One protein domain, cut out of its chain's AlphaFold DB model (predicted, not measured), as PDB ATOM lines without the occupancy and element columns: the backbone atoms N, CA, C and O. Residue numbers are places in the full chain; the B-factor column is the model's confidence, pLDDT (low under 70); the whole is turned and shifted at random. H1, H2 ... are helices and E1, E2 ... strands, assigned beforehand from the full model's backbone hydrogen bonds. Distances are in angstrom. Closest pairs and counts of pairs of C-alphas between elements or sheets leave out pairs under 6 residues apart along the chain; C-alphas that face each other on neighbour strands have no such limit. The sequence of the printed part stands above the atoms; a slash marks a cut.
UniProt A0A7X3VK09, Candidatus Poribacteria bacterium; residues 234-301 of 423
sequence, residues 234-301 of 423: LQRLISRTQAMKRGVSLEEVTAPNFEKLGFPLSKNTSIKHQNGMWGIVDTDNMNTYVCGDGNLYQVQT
ATOM      1  N   LEU A 234      -5.158   1.290 102.804       92.31
ATOM      2  CA  LEU A 234      -4.050   1.766 103.624       92.31
ATOM      3  C   LEU A 234      -2.755   1.113 103.147       92.31
ATOM      4  O   LEU A 234      -2.435  -0.021 103.516       92.31
ATOM      5  N   GLN A 235      -1.987   1.837 102.336       92.56
ATOM      6  CA  GLN A 235      -0.673   1.381 101.902       92.56
ATOM      7  C   GLN A 235       0.334   1.633 103.023       92.56
ATOM      8  O   GLN A 235       0.703   2.771 103.310       92.56
ATOM      9  N   ARG A 236       0.800   0.566 103.679       93.12
ATOM     10  CA  ARG A 236       1.794   0.697 104.750       93.12
ATOM     11  C   ARG A 236       3.123   1.189 104.185       93.12
ATOM     12  O   ARG A 236       3.760   0.484 103.405       93.12
ATOM     13  N   LEU A 237       3.560   2.353 104.652       91.69
ATOM     14  CA  LEU A 237       4.851   2.939 104.302       91.69
ATOM     15  C   LEU A 237       5.934   2.521 105.294       91.69
ATOM     16  O   LEU A 237       7.034   2.144 104.893       91.69
ATOM     17  N   ILE A 238       5.621   2.554 106.595       90.56
ATOM     18  CA  ILE A 238       6.562   2.211 107.668       90.56
ATOM     19  C   ILE A 238       5.878   1.347 108.723       90.56
ATOM     20  O   ILE A 238       4.788   1.654 109.198       90.56
ATOM     21  N   SER A 239       6.549   0.262 109.107       91.31
ATOM     22  CA  SER A 239       6.139  -0.594 110.226       91.31
ATOM     23  C   SER A 239       6.709  -0.125 111.566       91.31
ATOM     24  O   SER A 239       7.790   0.469 111.612       91.31
ATOM     25  N   ARG A 240       6.062  -0.508 112.673       89.38
ATOM     26  CA  ARG A 240       6.544  -0.242 114.043       89.38
ATOM     27  C   ARG A 240       8.005  -0.619 114.258       89.38
ATOM     28  O   ARG A 240       8.784   0.164 114.795       89.38
ATOM     29  N   THR A 241       8.413  -1.786 113.770       88.94
ATOM     30  CA  THR A 241       9.797  -2.258 113.884       88.94
ATOM     31  C   THR A 241      10.774  -1.374 113.104       88.94
ATOM     32  O   THR A 241      11.884  -1.122 113.569       88.94
ATOM     33  N   GLN A 242      10.386  -0.891 111.921       88.69
ATOM     34  CA  GLN A 242      11.214   0.015 111.120       88.69
ATOM     35  C   GLN A 242      11.313   1.405 111.755       88.69
ATOM     36  O   GLN A 242      12.404   1.972 111.782       88.69
ATOM     37  N   ALA A 243      10.216   1.930 112.302       87.19
ATOM     38  CA  ALA A 243      10.212   3.205 113.013       87.19
ATOM     39  C   ALA A 243      11.098   3.162 114.267       87.19
ATOM     40  O   ALA A 243      11.949   4.034 114.448       87.19
ATOM     41  N   MET A 244      11.003   2.092 115.066       87.75
ATOM     42  CA  MET A 244      11.865   1.882 116.237       87.75
ATOM     43  C   MET A 244      13.349   1.802 115.865       87.75
ATOM     44  O   MET A 244      14.178   2.416 116.532       87.75
ATOM     45  N   LYS A 245      13.699   1.122 114.761       89.69
ATOM     46  CA  LYS A 245      15.082   1.102 114.241       89.69
ATOM     47  C   LYS A 245      15.599   2.494 113.868       89.69
ATOM     48  O   LYS A 245      16.803   2.717 113.906       89.69
ATOM     49  N   ARG A 246      14.704   3.418 113.511       87.12
ATOM     50  CA  ARG A 246      15.018   4.826 113.219       87.12
ATOM     51  C   ARG A 246      14.898   5.736 114.451       87.12
ATOM     52  O   ARG A 246      15.071   6.943 114.325       87.12
ATOM     53  N   GLY A 247      14.617   5.181 115.634       86.19
ATOM     54  CA  GLY A 247      14.471   5.936 116.880       86.19
ATOM     55  C   GLY A 247      13.251   6.861 116.897       86.19
ATOM     56  O   GLY A 247      13.318   7.941 117.484       86.19
ATOM     57  N   VAL A 248      12.170   6.474 116.211       86.31
ATOM     58  CA  VAL A 248      10.939   7.266 116.078       86.31
ATOM     59  C   VAL A 248       9.767   6.543 116.738       86.31
ATOM     60  O   VAL A 248       9.517   5.372 116.443       86.31
ATOM     61  N   SER A 249       9.028   7.252 117.596       85.00
ATOM     62  CA  SER A 249       7.716   6.811 118.079       85.00
ATOM     63  C   SER A 249       6.639   7.272 117.103       85.00
ATOM     64  O   SER A 249       6.508   8.464 116.846       85.00
ATOM     65  N   LEU A 250       5.879   6.324 116.555       81.38
ATOM     66  CA  LEU A 250       4.740   6.590 115.668       81.38
ATOM     67  C   LEU A 250       3.403   6.660 116.425       81.38
ATOM     68  O   LEU A 250       2.351   6.832 115.828       81.38
ATOM     69  N   GLU A 251       3.415   6.522 117.747       79.81
ATOM     70  CA  GLU A 251       2.212   6.732 118.567       79.81
ATOM     71  C   GLU A 251       1.926   8.241 118.745       79.81
ATOM     72  O   GLU A 251       0.792   8.646 119.001       79.81
ATOM     73  N   GLU A 252       2.943   9.081 118.508       78.56
ATOM     74  CA  GLU A 252       2.888  10.542 118.559       78.56
ATOM     75  C   GLU A 252       3.202  11.155 117.186       78.56
ATOM     76  O   GLU A 252       4.193  10.803 116.535       78.56
ATOM     77  N   VAL A 253       2.400  12.134 116.760       82.06
ATOM     78  CA  VAL A 253       2.626  12.864 115.504       82.06
ATOM     79  C   VAL A 253       3.384  14.158 115.775       82.06
ATOM     80  O   VAL A 253       2.834  15.113 116.316       82.06
ATOM     81  N   THR A 254       4.654  14.199 115.366       83.06
ATOM     82  CA  THR A 254       5.499  15.399 115.446       83.06
ATOM     83  C   THR A 254       6.319  15.566 114.166       83.06
ATOM     84  O   THR A 254       6.752  14.577 113.572       83.06
ATOM     85  N   ALA A 255       6.577  16.806 113.739       81.50
ATOM     86  CA  ALA A 255       7.396  17.065 112.549       81.50
ATOM     87  C   ALA A 255       8.792  16.392 112.601       81.50
ATOM     88  O   ALA A 255       9.157  15.741 111.621       81.50
ATOM     89  N   PRO A 256       9.530  16.400 113.737       82.75
ATOM     90  CA  PRO A 256      10.811  15.694 113.842       82.75
ATOM     91  C   PRO A 256      10.710  14.176 113.635       82.75
ATOM     92  O   PRO A 256      11.636  13.564 113.099       82.75
ATOM     93  N   ASN A 257       9.602  13.548 114.054       85.56
ATOM     94  CA  ASN A 257       9.372  12.120 113.820       85.56
ATOM     95  C   ASN A 257       9.265  11.838 112.318       85.56
ATOM     96  O   ASN A 257       9.894  10.913 111.815       85.56
ATOM     97  N   PHE A 258       8.526  12.672 111.595       82.88
ATOM     98  CA  PHE A 258       8.301  12.545 110.158       82.88
ATOM     99  C   PHE A 258       9.563  12.819 109.323       82.88
ATOM    100  O   PHE A 258       9.891  12.039 108.425       82.88
ATOM    101  N   GLU A 259      10.349  13.838 109.682       84.25
ATOM    102  CA  GLU A 259      11.648  14.115 109.053       84.25
ATOM    103  C   GLU A 259      12.616  12.929 109.175       84.25
ATOM    104  O   GLU A 259      13.189  12.488 108.177       84.25
ATOM    105  N   LYS A 260      12.745  12.332 110.370       84.69
ATOM    106  CA  LYS A 260      13.583  11.135 110.596       84.69
ATOM    107  C   LYS A 260      13.133   9.918 109.788       84.69
ATOM    108  O   LYS A 260      13.922   9.008 109.524       84.69
ATOM    109  N   LEU A 261      11.859   9.868 109.412       84.19
ATOM    110  CA  LEU A 261      11.302   8.806 108.583       84.19
ATOM    111  C   LEU A 261      11.473   9.064 107.079       84.19
ATOM    112  O   LEU A 261      11.217   8.150 106.294       84.19
ATOM    113  N   GLY A 262      11.970  10.240 106.687       82.00
ATOM    114  CA  GLY A 262      12.125  10.644 105.290       82.00
ATOM    115  C   GLY A 262      10.839  11.181 104.661       82.00
ATOM    116  O   GLY A 262      10.753  11.238 103.440       82.00
ATOM    117  N   PHE A 263       9.856  11.568 105.477       81.94
ATOM    118  CA  PHE A 263       8.576  12.135 105.049       81.94
ATOM    119  C   PHE A 263       8.388  13.518 105.684       81.94
ATOM    120  O   PHE A 263       7.514  13.666 106.531       81.94
ATOM    121  N   PRO A 264       9.240  14.514 105.374       79.94
ATOM    122  CA  PRO A 264       9.148  15.829 106.001       79.94
ATOM    123  C   PRO A 264       7.759  16.428 105.763       79.94
ATOM    124  O   PRO A 264       7.298  16.493 104.625       79.94
ATOM    125  N   LEU A 265       7.099  16.851 106.842       81.50
ATOM    126  CA  LEU A 265       5.796  17.500 106.740       81.50
ATOM    127  C   LEU A 265       5.963  18.872 106.092       81.50
ATOM    128  O   LEU A 265       6.863  19.638 106.449       81.50
ATOM    129  N   SER A 266       5.093  19.177 105.138       84.81
ATOM    130  CA  SER A 266       5.075  20.476 104.481       84.81
ATOM    131  C   SER A 266       4.546  21.581 105.406       84.81
ATOM    132  O   SER A 266       4.017  21.316 106.492       84.81
ATOM    133  N   LYS A 267       4.666  22.847 104.978       83.50
ATOM    134  CA  LYS A 267       4.165  23.988 105.766       83.50
ATOM    135  C   LYS A 267       2.647  23.931 105.926       83.50
ATOM    136  O   LYS A 267       2.139  24.292 106.986       83.50
ATOM    137  N   ASN A 268       1.949  23.453 104.901       85.12
ATOM    138  CA  ASN A 268       0.498  23.341 104.888       85.12
ATOM    139  C   ASN A 268       0.066  21.912 105.251       85.12
ATOM    140  O   ASN A 268      -0.546  21.190 104.464       85.12
ATOM    141  N   THR A 269       0.405  21.498 106.472       87.06
ATOM    142  CA  THR A 269       0.004  20.196 107.016       87.06
ATOM    143  C   THR A 269      -1.036  20.374 108.115       87.06
ATOM    144  O   THR A 269      -0.834  21.147 109.053       87.06
ATOM    145  N   SER A 270      -2.130  19.611 108.049       88.00
ATOM    146  CA  SER A 270      -3.111  19.517 109.137       88.00
ATOM    147  C   SER A 270      -3.083  18.135 109.789       88.00
ATOM    148  O   SER A 270      -2.975  17.120 109.106       88.00
ATOM    149  N   ILE A 271      -3.166  18.091 111.122       88.62
ATOM    150  CA  ILE A 271      -3.114  16.855 111.912       88.62
ATOM    151  C   ILE A 271      -4.367  16.774 112.779       88.62
ATOM    152  O   ILE A 271      -4.673  17.708 113.523       88.62
ATOM    153  N   LYS A 272      -5.096  15.658 112.700       87.81
ATOM    154  CA  LYS A 272      -6.300  15.406 113.506       87.81
ATOM    155  C   LYS A 272      -6.362  13.942 113.927       87.81
ATOM    156  O   LYS A 272      -6.045  13.060 113.143       87.81
ATOM    157  N   HIS A 273      -6.823  13.669 115.142       85.75
ATOM    158  CA  HIS A 273      -7.070  12.298 115.588       85.75
ATOM    159  C   HIS A 273      -8.481  11.851 115.178       85.75
ATOM    160  O   HIS A 273      -9.465  12.483 115.564       85.75
ATOM    161  N   GLN A 274      -8.591  10.791 114.377       81.50
ATOM    162  CA  GLN A 274      -9.844  10.281 113.814       81.50
ATOM    163  C   GLN A 274      -9.784   8.754 113.676       81.50
ATOM    164  O   GLN A 274      -8.758   8.198 113.301       81.50
ATOM    165  N   ASN A 275     -10.882   8.057 113.984       79.00
ATOM    166  CA  ASN A 275     -10.968   6.587 113.917       79.00
ATOM    167  C   ASN A 275      -9.869   5.850 114.714       79.00
ATOM    168  O   ASN A 275      -9.395   4.798 114.298       79.00
ATOM    169  N   GLY A 276      -9.434   6.415 115.846       82.06
ATOM    170  CA  GLY A 276      -8.366   5.825 116.663       82.06
ATOM    171  C   GLY A 276      -6.957   5.959 116.073       82.06
ATOM    172  O   GLY A 276      -6.022   5.392 116.626       82.06
ATOM    173  N   MET A 277      -6.799   6.693 114.967       88.31
ATOM    174  CA  MET A 277      -5.513   6.976 114.335       88.31
ATOM    175  C   MET A 277      -5.318   8.482 114.171       88.31
ATOM    176  O   MET A 277      -6.266   9.264 114.105       88.31
ATOM    177  N   TRP A 278      -4.072   8.916 114.069       89.88
ATOM    178  CA  TRP A 278      -3.769  10.278 113.661       89.88
ATOM    179  C   TRP A 278      -3.819  10.383 112.141       89.88
ATOM    180  O   TRP A 278      -3.039   9.723 111.467       89.88
ATOM    181  N   GLY A 279      -4.713  11.206 111.603       90.31
ATOM    182  CA  GLY A 279      -4.732  11.608 110.201       90.31
ATOM    183  C   GLY A 279      -3.880  12.854 109.981       90.31
ATOM    184  O   GLY A 279      -4.002  13.834 110.720       90.31
ATOM    185  N   ILE A 280      -3.027  12.804 108.966       91.19
ATOM    186  CA  ILE A 280      -2.132  13.875 108.539       91.19
ATOM    187  C   ILE A 280      -2.459  14.188 107.082       91.19
ATOM    188  O   ILE A 280      -2.280  13.338 106.215       91.19
ATOM    189  N   VAL A 281      -2.931  15.399 106.815       90.75
ATOM    190  CA  VAL A 281      -3.253  15.864 105.462       90.75
ATOM    191  C   VAL A 281      -2.185  16.860 105.047       90.75
ATOM    192  O   VAL A 281      -2.093  17.932 105.648       90.75
ATOM    193  N   ASP A 282      -1.385  16.496 104.050       88.56
ATOM    194  CA  ASP A 282      -0.350  17.346 103.465       88.56
ATOM    195  C   ASP A 282      -0.858  17.893 102.126       88.56
ATOM    196  O   ASP A 282      -0.975  17.159 101.136       88.56
ATOM    197  N   THR A 283      -1.209  19.180 102.094       86.56
ATOM    198  CA  THR A 283      -1.761  19.803 100.882       86.56
ATOM    199  C   THR A 283      -0.696  20.158  99.857       86.56
ATOM    200  O   THR A 283      -1.010  20.215  98.674       86.56
ATOM    201  N   ASP A 284       0.555  20.367 100.271       85.00
ATOM    202  CA  ASP A 284       1.631  20.724  99.340       85.00
ATOM    203  C   ASP A 284       2.077  19.493  98.541       85.00
ATOM    204  O   ASP A 284       2.292  19.566  97.332       85.00
ATOM    205  N   ASN A 285       2.162  18.336  99.206       84.62
ATOM    206  CA  ASN A 285       2.514  17.067  98.570       84.62
ATOM    207  C   ASN A 285       1.296  16.278  98.070       84.62
ATOM    208  O   ASN A 285       1.476  15.194  97.519       84.62
ATOM    209  N   MET A 286       0.077  16.790  98.264       86.56
ATOM    210  CA  MET A 286      -1.180  16.187  97.798       86.56
ATOM    211  C   MET A 286      -1.400  14.746  98.279       86.56
ATOM    212  O   MET A 286      -1.961  13.933  97.550       86.56
ATOM    213  N   ASN A 287      -1.000  14.439  99.517       88.62
ATOM    214  CA  ASN A 287      -1.165  13.112 100.111       88.62
ATOM    215  C   ASN A 287      -1.778  13.176 101.511       88.62
ATOM    216  O   ASN A 287      -1.471  14.077 102.299       88.62
ATOM    217  N   THR A 288      -2.574  12.164 101.847       91.56
ATOM    218  CA  THR A 288      -3.019  11.913 103.219       91.56
ATOM    219  C   THR A 288      -2.347  10.679 103.806       91.56
ATOM    220  O   THR A 288      -2.305   9.603 103.209       91.56
ATOM    221  N   TYR A 289      -1.858  10.825 105.033       92.38
ATOM    222  CA  TYR A 289      -1.240   9.763 105.812       92.38
ATOM    223  C   TYR A 289      -2.043   9.489 107.075       92.38
ATOM    224  O   TYR A 289      -2.672  10.385 107.635       92.38
ATOM    225  N   VAL A 290      -1.987   8.253 107.561       92.38
ATOM    226  CA  VAL A 290      -2.527   7.888 108.871       92.38
ATOM    227  C   VAL A 290      -1.490   7.149 109.697       92.38
ATOM    228  O   VAL A 290      -0.711   6.343 109.184       92.38
ATOM    229  N   CYS A 291      -1.480   7.443 110.990       90.12
ATOM    230  CA  CYS A 291      -0.530   6.909 111.944       90.12
ATOM    231  C   CYS A 291      -1.272   6.283 113.127       90.12
ATOM    232  O   CYS A 291      -2.042   6.959 113.811       90.12
ATOM    233  N   GLY A 292      -1.058   4.991 113.357       86.88
ATOM    234  CA  GLY A 292      -1.777   4.211 114.366       86.88
ATOM    235  C   GLY A 292      -1.112   2.863 114.613       86.88
ATOM    236  O   GLY A 292      -0.450   2.318 113.726       86.88
ATOM    237  N   ASP A 293      -1.217   2.351 115.841       84.62
ATOM    238  CA  ASP A 293      -0.595   1.089 116.277       84.62
ATOM    239  C   ASP A 293       0.919   1.005 115.998       84.62
ATOM    240  O   ASP A 293       1.495  -0.058 115.742       84.62
ATOM    241  N   GLY A 294       1.581   2.166 116.019       84.25
ATOM    242  CA  GLY A 294       2.996   2.311 115.706       84.25
ATOM    243  C   GLY A 294       3.347   2.133 114.225       84.25
ATOM    244  O   GLY A 294       4.517   1.938 113.921       84.25
ATOM    245  N   ASN A 295       2.387   2.177 113.302       90.50
ATOM    246  CA  ASN A 295       2.618   2.086 111.859       90.50
ATOM    247  C   ASN A 295       2.209   3.389 111.153       90.50
ATOM    248  O   ASN A 295       1.330   4.106 111.626       90.50
ATOM    249  N   LEU A 296       2.833   3.659 110.003       91.69
ATOM    250  CA  LEU A 296       2.509   4.775 109.112       91.69
ATOM    251  C   LEU A 296       1.974   4.232 107.788       91.69
ATOM    252  O   LEU A 296       2.618   3.390 107.148       91.69
ATOM    253  N   TYR A 297       0.833   4.755 107.359       93.25
ATOM    254  CA  TYR A 297       0.164   4.385 106.118       93.25
ATOM    255  C   TYR A 297      -0.112   5.619 105.267       93.25
ATOM    256  O   TYR A 297      -0.360   6.697 105.800       93.25
ATOM    257  N   GLN A 298      -0.117   5.440 103.952       93.88
ATOM    258  CA  GLN A 298      -0.726   6.369 103.008       93.88
ATOM    259  C   GLN A 298      -2.161   5.921 102.740       93.88
ATOM    260  O   GLN A 298      -2.414   4.724 102.558       93.88
ATOM    261  N   VAL A 299      -3.090   6.870 102.734       94.31
ATOM    262  CA  VAL A 299      -4.485   6.624 102.366       94.31
ATOM    263  C   VAL A 299      -4.607   6.735 100.855       94.31
ATOM    264  O   VAL A 299      -4.146   7.701 100.267       94.31
ATOM    265  N   GLN A 300      -5.244   5.752 100.233       93.44
ATOM    266  CA  GLN A 300      -5.623   5.786  98.823       93.44
ATOM    267  C   GLN A 300      -7.104   5.456  98.709       93.44
ATOM    268  O   GLN A 300      -7.628   4.666  99.492       93.44
ATOM    269  N   THR A 301      -7.799   6.037  97.742       94.62
ATOM    270  CA  THR A 301      -9.223   5.763  97.522       94.62
ATOM    271  C   THR A 301      -9.531   5.747  96.028       94.62
ATOM    272  O   THR A 301      -8.999   6.587  95.302       94.62
TER     273      THR A 301
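What this domain is: This is residues 234 to 301 of the 423 residues of a protein of Candidatus Poribacteria bacterium (UniProt A0A7X3VK09). A strongly twisted sheet of five strands makes a wall, and the stretch that joins its two edge strands, residues 239 to 268, arches over one face of it with two short helices. H2 stands off that face, H1 sits near the first residue of E5, Asn 295, and the last of E1, Ile 238, and both helices only graze the sheet. The printed part has 68 residues, with E1, H1, H2, E2, E3, E4 and E5 along the chain; the sheet runs E1, E5, E4, E3, E2, all antiparallel, and the class is mixed, helices and strands. The whole is compact and rounded, with a radius of gyration of the C-alphas of 10.9 A and spans of 28 by 23 by 18 A.

Where its parts are: E1, residues 234 to 238, begins with C-alpha 234 at (-4.050, 1.766, 103.624) and is 11.4 A long. E5, residues 295 to 300, is 15.9 A long and ends with C-alpha 300 at (-5.623, 5.786, 98.823). E4, residues 287 to 292, measures 16.8 A, E3, residues 277 to 282, 15.9 A, and E2, residues 269 to 274, 15.5 A. H1, residues 240 to 245, is 8.6 A long. H2, residues 255 to 261, is 10.0 A long and begins with C-alpha 255 at (7.396, 17.065, 112.549).

How they stand to each other: E2, E3, E4 and E5 form a meander, each strand the antiparallel neighbour of the one before, with hairpins E2 and E3, E3 and E4, and E4 and E5. Between E4 and E3, N 280 and O 289 are 2.8 A apart, within hydrogen-bond range. Between E3 and E2, N 272 and O 279 are 2.9 A apart. Between E5 and E4, N 297 and O 290 are 2.9 A apart. E1 is antiparallel to E5 at 142 degrees between their directions, with N 235 and O 298 2.9 A apart. The edge strands E1 and E2 are apart. H1 only grazes the sheet, with residues 240 to 243; the closest C-alphas of H1 and E5, those of Arg 240 and Asn 295, are 5.1 A apart. H2 is only just on the sheet, with 5 pairs of C-alphas within 10 A, and only grazes it. H1 and H2 are close but not clearly touching, about perpendicular at 84 degrees; their closest C-alphas, those of Ala 243 and Leu 261, are 7.2 A apart. In H1 and H2 every O i to N i+4 pair is within hydrogen-bond range.

The domain as a whole: The two C-alphas farthest apart, those of Gly 247 and Thr 301, are 30.6 A apart. The printed part has no cut and no long link. Its mean pLDDT is 87.1, and no printed residue is under 70.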